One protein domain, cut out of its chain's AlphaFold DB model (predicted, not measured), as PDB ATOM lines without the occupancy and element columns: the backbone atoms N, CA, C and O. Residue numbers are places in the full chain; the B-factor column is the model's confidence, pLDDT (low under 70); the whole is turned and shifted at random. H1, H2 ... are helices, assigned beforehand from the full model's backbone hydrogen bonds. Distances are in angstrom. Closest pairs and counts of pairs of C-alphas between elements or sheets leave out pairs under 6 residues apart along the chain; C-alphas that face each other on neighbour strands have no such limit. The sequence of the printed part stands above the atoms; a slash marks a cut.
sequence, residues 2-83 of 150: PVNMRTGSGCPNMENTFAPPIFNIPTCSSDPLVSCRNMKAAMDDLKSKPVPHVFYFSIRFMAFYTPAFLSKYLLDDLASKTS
ATOM      1  N   PRO A   2     310.842  90.155 228.440       89.94
ATOM      2  CA  PRO A   2     310.747  91.475 229.058       89.94
ATOM      3  C   PRO A   2     311.312  91.497 230.485       89.94
ATOM      4  O   PRO A   2     311.072  90.580 231.268       89.94
ATOM      5  N   VAL A   3     312.036  92.561 230.825       91.38
ATOM      6  CA  VAL A   3     312.627  92.814 232.144       91.38
ATOM      7  C   VAL A   3     312.023  94.094 232.708       91.38
ATOM      8  O   VAL A   3     312.027  95.131 232.047       91.38
ATOM      9  N   ASN A   4     311.486  94.028 233.926       90.88
ATOM     10  CA  ASN A   4     310.947  95.195 234.619       90.88
ATOM     11  C   ASN A   4     312.086  96.160 234.984       90.88
ATOM     12  O   ASN A   4     313.013  95.763 235.683       90.88
ATOM     13  N   MET A   5     311.994  97.415 234.537       91.19
ATOM     14  CA  MET A   5     313.015  98.447 234.780       91.19
ATOM     15  C   MET A   5     312.599  99.444 235.869       91.19
ATOM     16  O   MET A   5     313.269 100.454 236.075       91.19
ATOM     17  N   ARG A   6     311.465  99.208 236.542       89.50
ATOM     18  CA  ARG A   6     310.978 100.083 237.615       89.50
ATOM     19  C   ARG A   6     311.899 100.006 238.831       89.50
ATOM     20  O   ARG A   6     312.297  98.922 239.250       89.50
ATOM     21  N   THR A   7     312.173 101.163 239.420       83.81
ATOM     22  CA  THR A   7     312.901 101.306 240.682       83.81
ATOM     23  C   THR A   7     311.915 101.575 241.817       83.81
ATOM     24  O   THR A   7     311.104 102.492 241.714       83.81
ATOM     25  N   GLY A   8     312.000 100.809 242.906       78.19
ATOM     26  CA  GLY A   8     311.179 101.001 244.108       78.19
ATOM     27  C   GLY A   8     310.027 100.003 244.266       78.19
ATOM     28  O   GLY A   8     309.677  99.267 243.347       78.19
ATOM     29  N   SER A   9     309.460  99.974 245.474       69.69
ATOM     30  CA  SER A   9     308.387  99.065 245.912       69.69
ATOM     31  C   SER A   9     307.009  99.736 246.021       69.69
ATOM     32  O   SER A   9     306.058  99.116 246.492       69.69
ATOM     33  N   GLY A  10     306.902 101.007 245.622       77.75
ATOM     34  CA  GLY A  10     305.659 101.777 245.676       77.75
ATOM     35  C   GLY A  10     304.640 101.374 244.608       77.75
ATOM     36  O   GLY A  10     304.892 100.510 243.766       77.75
ATOM     37  N   CYS A  11     303.481 102.039 244.626       79.12
ATOM     38  CA  CYS A  11     302.477 101.879 243.578       79.12
ATOM     39  C   CYS A  11     303.103 102.248 242.220       79.12
ATOM     40  O   CYS A  11     303.625 103.359 242.080       79.12
ATOM     41  N   PRO A  12     303.117 101.337 241.234       78.00
ATOM     42  CA  PRO A  12     303.733 101.625 239.954       78.00
ATOM     43  C   PRO A  12     302.911 102.672 239.201       78.00
ATOM     44  O   PRO A  12     301.692 102.554 239.085       78.00
ATOM     45  N   ASN A  13     303.590 103.651 238.602       84.31
ATOM     46  CA  ASN A  13     302.966 104.483 237.578       84.31
ATOM     47  C   ASN A  13     302.522 103.584 236.415       84.31
ATOM     48  O   ASN A  13     303.259 102.671 236.012       84.31
ATOM     49  N   MET A  14     301.329 103.848 235.874       84.88
ATOM     50  CA  MET A  14     300.756 103.123 234.733       84.88
ATOM     51  C   MET A  14     301.431 103.536 233.417       84.88
ATOM     52  O   MET A  14     300.806 104.047 232.496       84.88
ATOM     53  N   GLU A  15     302.738 103.311 233.350       85.56
ATOM     54  CA  GLU A  15     303.591 103.572 232.199       85.56
ATOM     55  C   GLU A  15     304.337 102.304 231.773       85.56
ATOM     56  O   GLU A  15     304.481 101.329 232.527       85.56
ATOM     57  N   ASN A  16     304.874 102.344 230.556       87.38
ATOM     58  CA  ASN A  16     305.709 101.288 230.005       87.38
ATOM     59  C   ASN A  16     307.160 101.437 230.475       87.38
ATOM     60  O   ASN A  16     307.985 102.078 229.825       87.38
ATOM     61  N   THR A  17     307.472 100.791 231.598       89.88
ATOM     62  CA  THR A  17     308.817 100.790 232.197       89.88
ATOM     63  C   THR A  17     309.408  99.381 232.191       89.88
ATOM     64  O   THR A  17     309.527  98.722 233.228       89.88
ATOM     65  N   PHE A  18     309.737  98.882 231.001       90.75
ATOM     66  CA  PHE A  18     310.374  97.576 230.819       90.75
ATOM     67  C   PHE A  18     311.328  97.574 229.618       90.75
ATOM     68  O   PHE A  18     311.183  98.375 228.697       90.75
ATOM     69  N   ALA A  19     312.286  96.649 229.626       92.12
ATOM     70  CA  ALA A  19     313.218  96.404 228.532       92.12
ATOM     71  C   ALA A  19     312.936  95.042 227.885       92.12
ATOM     72  O   ALA A  19     312.763  94.073 228.622       92.12
ATOM     73  N   PRO A  20     312.933  94.913 226.550       90.81
ATOM     74  CA  PRO A  20     312.841  93.624 225.870       90.81
ATOM     75  C   PRO A  20     314.205  93.190 225.289       90.81
ATOM     76  O   PRO A  20     314.401  93.290 224.079       90.81
ATOM     77  N   PRO A  21     315.168  92.707 226.100       91.75
ATOM     78  CA  PRO A  21     316.420  92.181 225.567       91.75
ATOM     79  C   PRO A  21     316.170  90.950 224.684       91.75
ATOM     80  O   PRO A  21     315.365  90.066 225.021       91.75
ATOM     81  N   ILE A  22     316.908  90.898 223.576       90.38
ATOM     82  CA  ILE A  22     316.971  89.767 222.647       90.38
ATOM     83  C   ILE A  22     318.239  88.974 222.967       90.38
ATOM     84  O   ILE A  22     319.321  89.545 223.085       90.38
ATOM     85  N   PHE A  23     318.098  87.663 223.136       90.62
ATOM     86  CA  PHE A  23     319.208  86.747 223.383       90.62
ATOM     87  C   PHE A  23     318.863  85.358 222.844       90.62
ATOM     88  O   PHE A  23     317.690  85.022 222.675       90.62
ATOM     89  N   ASN A  24     319.891  84.549 222.598       90.75
ATOM     90  CA  ASN A  24     319.718  83.196 222.086       90.75
ATOM     91  C   ASN A  24     319.311  82.239 223.207       90.75
ATOM     92  O   ASN A  24     319.982  82.154 224.237       90.75
ATOM     93  N   ILE A  25     318.232  81.489 222.986       88.94
ATOM     94  CA  ILE A  25     317.824  80.397 223.870       88.94
ATOM     95  C   ILE A  25     318.581  79.137 223.425       88.94
ATOM     96  O   ILE A  25     318.478  78.761 222.256       88.94
ATOM     97  N   PRO A  26     319.345  78.471 224.308       88.75
ATOM     98  CA  PRO A  26     320.082  77.268 223.941       88.75
ATOM     99  C   PRO A  26     319.126  76.073 223.812       88.75
ATOM    100  O   PRO A  26     318.728  75.482 224.813       88.75
ATOM    101  N   THR A  27     318.763  75.711 222.579       83.06
ATOM    102  CA  THR A  27     317.816  74.619 222.265       83.06
ATOM    103  C   THR A  27     318.481  73.345 221.726       83.06
ATOM    104  O   THR A  27     317.792  72.404 221.351       83.06
ATOM    105  N   CYS A  28     319.815  73.272 221.692       80.75
ATOM    106  CA  CYS A  28     320.550  72.215 220.980       80.75
ATOM    107  C   CYS A  28     320.587  70.836 221.671       80.75
ATOM    108  O   CYS A  28     321.179  69.913 221.118       80.75
ATOM    109  N   SER A  29     320.033  70.678 222.879       87.25
ATOM    110  CA  SER A  29     320.088  69.416 223.632       87.25
ATOM    111  C   SER A  29     318.704  68.798 223.802       87.25
ATOM    112  O   SER A  29     317.758  69.476 224.199       87.25
ATOM    113  N   SER A  30     318.603  67.491 223.551       88.94
ATOM    114  CA  SER A  30     317.398  66.698 223.815       88.94
ATOM    115  C   SER A  30     317.197  66.383 225.302       88.94
ATOM    116  O   SER A  30     316.102  65.988 225.691       88.94
ATOM    117  N   ASP A  31     318.231  66.537 226.136       92.19
ATOM    118  CA  ASP A  31     318.127  66.336 227.582       92.19
ATOM    119  C   ASP A  31     317.594  67.621 228.249       92.19
ATOM    120  O   ASP A  31     318.263  68.664 228.211       92.19
ATOM    121  N   PRO A  32     316.415  67.574 228.899       89.00
ATOM    122  CA  PRO A  32     315.828  68.748 229.533       89.00
ATOM    123  C   PRO A  32     316.705  69.324 230.653       89.00
ATOM    124  O   PRO A  32     316.736  70.545 230.830       89.00
ATOM    125  N   LEU A  33     317.451  68.494 231.391       93.19
ATOM    126  CA  LEU A  33     318.329  68.957 232.470       93.19
ATOM    127  C   LEU A  33     319.539  69.715 231.919       93.19
ATOM    128  O   LEU A  33     319.932  70.741 232.482       93.19
ATOM    129  N   VAL A  34     320.107  69.246 230.808       93.50
ATOM    130  CA  VAL A  34     321.200  69.942 230.112       93.50
ATOM    131  C   VAL A  34     320.704  71.271 229.549       93.50
ATOM    132  O   VAL A  34     321.330  72.305 229.791       93.50
ATOM    133  N   SER A  35     319.544  71.279 228.891       92.00
ATOM    134  CA  SER A  35     318.916  72.506 228.385       92.00
ATOM    135  C   SER A  35     318.643  73.522 229.500       92.00
ATOM    136  O   SER A  35     318.944  74.706 229.340       92.00
ATOM    137  N   CYS A  36     318.188  73.076 230.678       92.56
ATOM    138  CA  CYS A  36     318.008  73.948 231.844       92.56
ATOM    139  C   CYS A  36     319.327  74.562 232.334       92.56
ATOM    140  O   CYS A  36     319.376  75.760 232.626       92.56
ATOM    141  N   ARG A  37     320.408  73.774 232.419       94.62
ATOM    142  CA  ARG A  37     321.731  74.274 232.836       94.62
ATOM    143  C   ARG A  37     322.298  75.279 231.834       94.62
ATOM    144  O   ARG A  37     322.783  76.331 232.245       94.62
ATOM    145  N   ASN A  38     322.172  74.999 230.540       94.75
ATOM    146  CA  ASN A  38     322.610  75.912 229.485       94.75
ATOM    147  C   ASN A  38     321.812  77.219 229.521       94.75
ATOM    148  O   ASN A  38     322.389  78.302 229.445       94.75
ATOM    149  N   MET A  39     320.492  77.129 229.706       93.81
ATOM    150  CA  MET A  39     319.634  78.302 229.860       93.81
ATOM    151  C   MET A  39     320.018  79.121 231.098       93.81
ATOM    152  O   MET A  39     320.075  80.348 231.029       93.81
ATOM    153  N   LYS A  40     320.335  78.468 232.225       94.25
ATOM    154  CA  LYS A  40     320.825  79.146 233.434       94.25
ATOM    155  C   LYS A  40     322.113  79.921 233.155       94.25
ATOM    156  O   LYS A  40     322.166  81.100 233.493       94.25
ATOM    157  N   ALA A  41     323.093  79.295 232.507       94.62
ATOM    158  CA  ALA A  41     324.354  79.947 232.153       94.62
ATOM    159  C   ALA A  41     324.139  81.156 231.224       94.62
ATOM    160  O   ALA A  41     324.665  82.235 231.490       94.62
ATOM    161  N   ALA A  42     323.302  81.015 230.189       93.12
ATOM    162  CA  ALA A  42     322.956  82.114 229.283       93.12
ATOM    163  C   ALA A  42     322.261  83.279 230.013       93.12
ATOM    164  O   ALA A  42     322.563  84.448 229.771       93.12
ATOM    165  N   MET A  43     321.352  82.973 230.943       93.44
ATOM    166  CA  MET A  43     320.671  83.988 231.748       93.44
ATOM    167  C   MET A  43     321.600  84.678 232.748       93.44
ATOM    168  O   MET A  43     321.416  85.867 233.007       93.44
ATOM    169  N   ASP A  44     322.563  83.966 233.330       94.81
ATOM    170  CA  ASP A  44     323.554  84.561 234.232       94.81
ATOM    171  C   ASP A  44     324.482  85.519 233.483       94.81
ATOM    172  O   ASP A  44     324.695  86.642 233.941       94.81
ATOM    173  N   ASP A  45     324.954  85.124 232.298       93.88
ATOM    174  CA  ASP A  45     325.729  85.998 231.413       93.88
ATOM    175  C   ASP A  45     324.927  87.251 231.029       93.88
ATOM    176  O   ASP A  45     325.413  88.373 231.190       93.88
ATOM    177  N   LEU A  46     323.659  87.092 230.628       92.06
ATOM    178  CA  LEU A  46     322.784  88.222 230.305       92.06
ATOM    179  C   LEU A  46     322.596  89.173 231.498       92.06
ATOM    180  O   LEU A  46     322.635  90.388 231.315       92.06
ATOM    181  N   LYS A  47     322.395  88.635 232.707       91.44
ATOM    182  CA  LYS A  47     322.230  89.427 233.941       91.44
ATOM    183  C   LYS A  47     323.514  90.130 234.371       91.44
ATOM    184  O   LYS A  47     323.429  91.176 235.006       91.44
ATOM    185  N   SER A  48     324.678  89.566 234.050       93.56
ATOM    186  CA  SER A  48     325.974  90.186 234.348       93.56
ATOM    187  C   SER A  48     326.247  91.424 233.484       93.56
ATOM    188  O   SER A  48     327.054  92.275 233.850       93.56
ATOM    189  N   LYS A  49     325.555  91.544 232.343       94.06
ATOM    190  CA  LYS A  49     325.742  92.622 231.371       94.06
ATOM    191  C   LYS A  49     324.649  93.690 231.504       94.06
ATOM    192  O   LYS A  49     323.493  93.373 231.781       94.06
ATOM    193  N   PRO A  50     324.939  94.963 231.180       94.19
ATOM    194  CA  PRO A  50     323.952  96.045 231.225       94.19
ATOM    195  C   PRO A  50     322.948  96.015 230.053       94.19
ATOM    196  O   PRO A  50     322.299  97.021 229.775       94.19
ATOM    197  N   VAL A  51     322.797  94.882 229.354       93.06
ATOM    198  CA  VAL A  51     321.973  94.748 228.139       93.06
ATOM    199  C   VAL A  51     320.539  95.256 228.348       93.06
ATOM    200  O   VAL A  51     320.096  96.066 227.532       93.06
ATOM    201  N   PRO A  52     319.807  94.896 229.426       92.75
ATOM    202  CA  PRO A  52     318.452  95.411 229.632       92.75
ATOM    203  C   PRO A  52     318.403  96.939 229.774       92.75
ATOM    204  O   PRO A  52     317.496  97.575 229.242       92.75
ATOM    205  N   HIS A  53     319.395  97.546 230.436       94.12
ATOM    206  CA  HIS A  53     319.475  99.000 230.580       94.12
ATOM    207  C   HIS A  53     319.716  99.681 229.235       94.12
ATOM    208  O   HIS A  53     319.023 100.645 228.916       94.12
ATOM    209  N   VAL A  54     320.643  99.153 228.427       94.00
ATOM    210  CA  VAL A  54     320.914  99.673 227.079       94.00
ATOM    211  C   VAL A  54     319.641  99.627 226.234       94.00
ATOM    212  O   VAL A  54     319.217 100.659 225.726       94.00
ATOM    213  N   PHE A  55     318.962  98.477 226.169       92.50
ATOM    214  CA  PHE A  55     317.698  98.348 225.434       92.50
ATOM    215  C   PHE A  55     316.631  99.333 225.927       92.50
ATOM    216  O   PHE A  55     315.976  99.982 225.111       92.50
ATOM    217  N   TYR A  56     316.464  99.469 227.244       93.44
ATOM    218  CA  TYR A  56     315.490 100.389 227.829       93.44
ATOM    219  C   TYR A  56     315.745 101.841 227.415       93.44
ATOM    220  O   TYR A  56     314.842 102.501 226.898       93.44
ATOM    221  N   PHE A  57     316.972 102.334 227.606       93.56
ATOM    222  CA  PHE A  57     317.312 103.718 227.285       93.56
ATOM    223  C   PHE A  57     317.308 103.979 225.779       93.56
ATOM    224  O   PHE A  57     316.812 105.025 225.372       93.56
ATOM    225  N   SER A  58     317.766 103.038 224.950       91.31
ATOM    226  CA  SER A  58     317.722 103.175 223.490       91.31
ATOM    227  C   SER A  58     316.287 103.255 222.967       91.31
ATOM    228  O   SER A  58     315.969 104.167 222.206       91.31
ATOM    229  N   ILE A  59     315.395 102.358 223.405       89.56
ATOM    230  CA  ILE A  59     313.982 102.385 222.986       89.56
ATOM    231  C   ILE A  59     313.306 103.661 223.485       89.56
ATOM    232  O   ILE A  59     312.583 104.304 222.726       89.56
ATOM    233  N   ARG A  60     313.561 104.057 224.738       91.12
ATOM    234  CA  ARG A  60     312.997 105.284 225.309       91.12
ATOM    235  C   ARG A  60     313.475 106.518 224.549       91.12
ATOM    236  O   ARG A  60     312.650 107.328 224.144       91.12
ATOM    237  N   PHE A  61     314.778 106.634 224.302       91.56
ATOM    238  CA  PHE A  61     315.354 107.723 223.518       91.56
ATOM    239  C   PHE A  61     314.698 107.799 222.136       91.56
ATOM    240  O   PHE A  61     314.200 108.850 221.742       91.56
ATOM    241  N   MET A  62     314.580 106.676 221.432       88.88
ATOM    242  CA  MET A  62     313.950 106.686 220.115       88.88
ATOM    243  C   MET A  62     312.455 107.014 220.152       88.88
ATOM    244  O   MET A  62     311.950 107.708 219.271       88.88
ATOM    245  N   ALA A  63     311.732 106.566 221.175       87.62
ATOM    246  CA  ALA A  63     310.321 106.907 221.322       87.62
ATOM    247  C   ALA A  63     310.096 108.418 221.526       87.62
ATOM    248  O   ALA A  63     309.092 108.939 221.049       87.62
ATOM    249  N   PHE A  64     311.016 109.115 222.204       89.75
ATOM    250  CA  PHE A  64     310.892 110.551 222.485       89.75
ATOM    251  C   PHE A  64     311.504 111.459 221.414       89.75
ATOM    252  O   PHE A  64     310.975 112.542 221.174       89.75
ATOM    253  N   TYR A  65     312.609 111.047 220.786       92.38
ATOM    254  CA  TYR A  65     313.426 111.939 219.953       92.38
ATOM    255  C   TYR A  65     313.402 111.622 218.456       92.38
ATOM    256  O   TYR A  65     313.935 112.408 217.675       92.38
ATOM    257  N   THR A  66     312.795 110.511 218.025       92.50
ATOM    258  CA  THR A  66     312.699 110.175 216.593       92.50
ATOM    259  C   THR A  66     311.266 110.205 216.067       92.50
ATOM    260  O   THR A  66     310.335 109.855 216.794       92.50
ATOM    261  N   PRO A  67     311.066 110.570 214.783       93.50
ATOM    262  CA  PRO A  67     309.761 110.488 214.141       93.50
ATOM    263  C   PRO A  67     309.161 109.081 214.217       93.50
ATOM    264  O   PRO A  67     309.873 108.077 214.123       93.50
ATOM    265  N   ALA A  68     307.832 109.008 214.303       89.69
ATOM    266  CA  ALA A  68     307.102 107.754 214.498       89.69
ATOM    267  C   ALA A  68     307.399 106.678 213.435       89.69
ATOM    268  O   ALA A  68     307.405 105.489 213.744       89.69
ATOM    269  N   PHE A  69     307.669 107.071 212.184       91.62
ATOM    270  CA  PHE A  69     307.993 106.108 211.127       91.62
ATOM    271  C   PHE A  69     309.336 105.405 211.376       91.62
ATOM    272  O   PHE A  69     309.462 104.208 211.118       91.62
ATOM    273  N   LEU A  70     310.322 106.123 211.920       89.44
ATOM    274  CA  LEU A  70     311.661 105.595 212.155       89.44
ATOM    275  C   LEU A  70     311.690 104.704 213.400       89.44
ATOM    276  O   LEU A  70     312.265 103.616 213.371       89.44
ATOM    277  N   SER A  71     311.000 105.119 214.468       89.31
ATOM    278  CA  SER A  71     310.835 104.278 215.657       89.31
ATOM    279  C   SER A  71     310.069 102.993 215.331       89.31
ATOM    280  O   SER A  71     310.448 101.917 215.798       89.31
ATOM    281  N   LYS A  72     309.040 103.072 214.473       88.25
ATOM    282  CA  LYS A  72     308.319 101.894 213.979       88.25
ATOM    283  C   LYS A  72     309.243 100.948 213.212       88.25
ATOM    284  O   LYS A  72     309.292  99.776 213.570       88.25
ATOM    285  N   TYR A  73     309.987 101.461 212.231       89.38
ATOM    286  CA  TYR A  73     310.916 100.668 211.423       89.38
ATOM    287  C   TYR A  73     311.927  99.899 212.285       89.38
ATOM    288  O   TYR A  73     312.108  98.699 212.109       89.38
ATOM    289  N   LEU A  74     312.535 100.561 213.270       86.06
ATOM    290  CA  LEU A  74     313.554  99.937 214.119       86.06
ATOM    291  C   LEU A  74     312.971  98.890 215.075       86.06
ATOM    292  O   LEU A  74     313.588  97.853 215.314       86.06
ATOM    293  N   LEU A  75     311.772  99.125 215.607       87.06
ATOM    294  CA  LEU A  75     311.079  98.124 216.419       87.06
ATOM    295  C   LEU A  75     310.627  96.916 215.582       87.06
ATOM    296  O   LEU A  75     310.624  95.800 216.097       87.06
ATOM    297  N   ASP A  76     310.267  97.124 214.314       88.88
ATOM    298  CA  ASP A  76     309.933  96.042 213.381       88.88
ATOM    299  C   ASP A  76     311.191  95.245 212.977       88.88
ATOM    300  O   ASP A  76     311.140  94.016 212.936       88.88
ATOM    301  N   ASP A  77     312.347  95.898 212.795       88.00
ATOM    302  CA  ASP A  77     313.638  95.217 212.590       88.00
ATOM    303  C   ASP A  77     314.022  94.345 213.800       88.00
ATOM    304  O   ASP A  77     314.388  93.178 213.640       88.00
ATOM    305  N   LEU A  78     313.863  94.857 215.027       86.31
ATOM    306  CA  LEU A  78     314.083  94.074 216.251       86.31
ATOM    307  C   LEU A  78     313.127  92.878 216.353       86.31
ATOM    308  O   LEU A  78     313.535  91.787 216.761       86.31
ATOM    309  N   ALA A  79     311.864  93.066 215.965       87.50
ATOM    310  CA  ALA A  79     310.893  91.980 215.906       87.50
ATOM    311  C   ALA A  79     311.297  90.915 214.872       87.50
ATOM    312  O   ALA A  79     311.197  89.728 215.171       87.50
ATOM    313  N   SER A  80     311.844  91.316 213.719       89.19
ATOM    314  CA  SER A  80     312.319  90.383 212.684       89.19
ATOM    315  C   SER A  80     313.462  89.472 213.150       89.19
ATOM    316  O   SER A  80     313.590  88.341 212.688       89.19
ATOM    317  N   LYS A  81     314.249  89.929 214.130       88.88
ATOM    318  CA  LYS A  81     315.348  89.177 214.762       88.88
ATOM    319  C   LYS A  81     314.904  88.338 215.963       88.88
ATOM    320  O   LYS A  81     315.740  87.723 216.623       88.88
ATOM    321  N   THR A  82     313.610  88.328 216.279       90.00
ATOM    322  CA  THR A  82     313.062  87.655 217.459       90.00
ATOM    323  C   THR A  82     312.173  86.490 217.039       90.00
ATOM    324  O   THR A  82     311.133  86.686 216.424       90.00
ATOM    325  N   SER A  83     312.542  85.267 217.422       88.88
ATOM    326  CA  SER A  83     311.742  84.073 217.104       88.88
ATOM    327  C   SER A  83     310.556  83.876 218.049       88.88
ATOM    328  O   SER A  83     309.519  83.362 217.645       88.88
TER     329      SER A  83
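Overview. This is residues 2 to 83 of the 150 residues of the protein "WS_DGAT_C domain-containing protein" of Sphaeroforma arctica JP610 (UniProt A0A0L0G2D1). Going along the printed part, a long stretch, residues 2 to 31, first makes a loop whose residues 8 to 14 stick out, then runs alongside H1; H1 and H2 follow end to end as a loose arch, and H3 folds back beside H2. The 82 printed residues hold three named helices, in the order H1, H2, H3, and no named strand: all helix. The whole is loose, with a radius of gyration of the C-alphas of 15.8 A and spans of 46 by 35 by 20 A.

Arrangement. Look first at residues 3 to 4, which pair with residues 18 to 19, antiparallel. H1, residues 32 to 48, and H2, residues 51 to 65, meet only through their link. H3, residues 68 to 80, is close to H2 but not clearly touching; their closest C-alphas, of Met 62 and Ser 71, are 5.9 A apart. H2 and H3 run opposite ways at a shallow tilt of 27 degrees. H1 and H3 are apart. In H1, H2 and H3 every O i to N i+4 pair is within hydrogen-bond range.

Along the chain. Find C-alpha 32 at (315.828, 68.748, 229.533); from there H1 runs 24.2 A. H2 spans 20.9 A, and H3 spans 18.2 A to C-alpha 80 at (312.319, 90.383, 212.684).

Size, cuts and confidence. The C-alphas of Asp 31 and Pro 67, 46.9 A apart, are the two farthest apart. The printed part has no cut, and both links between helices are tight. Residue 9 has pLDDT under 70.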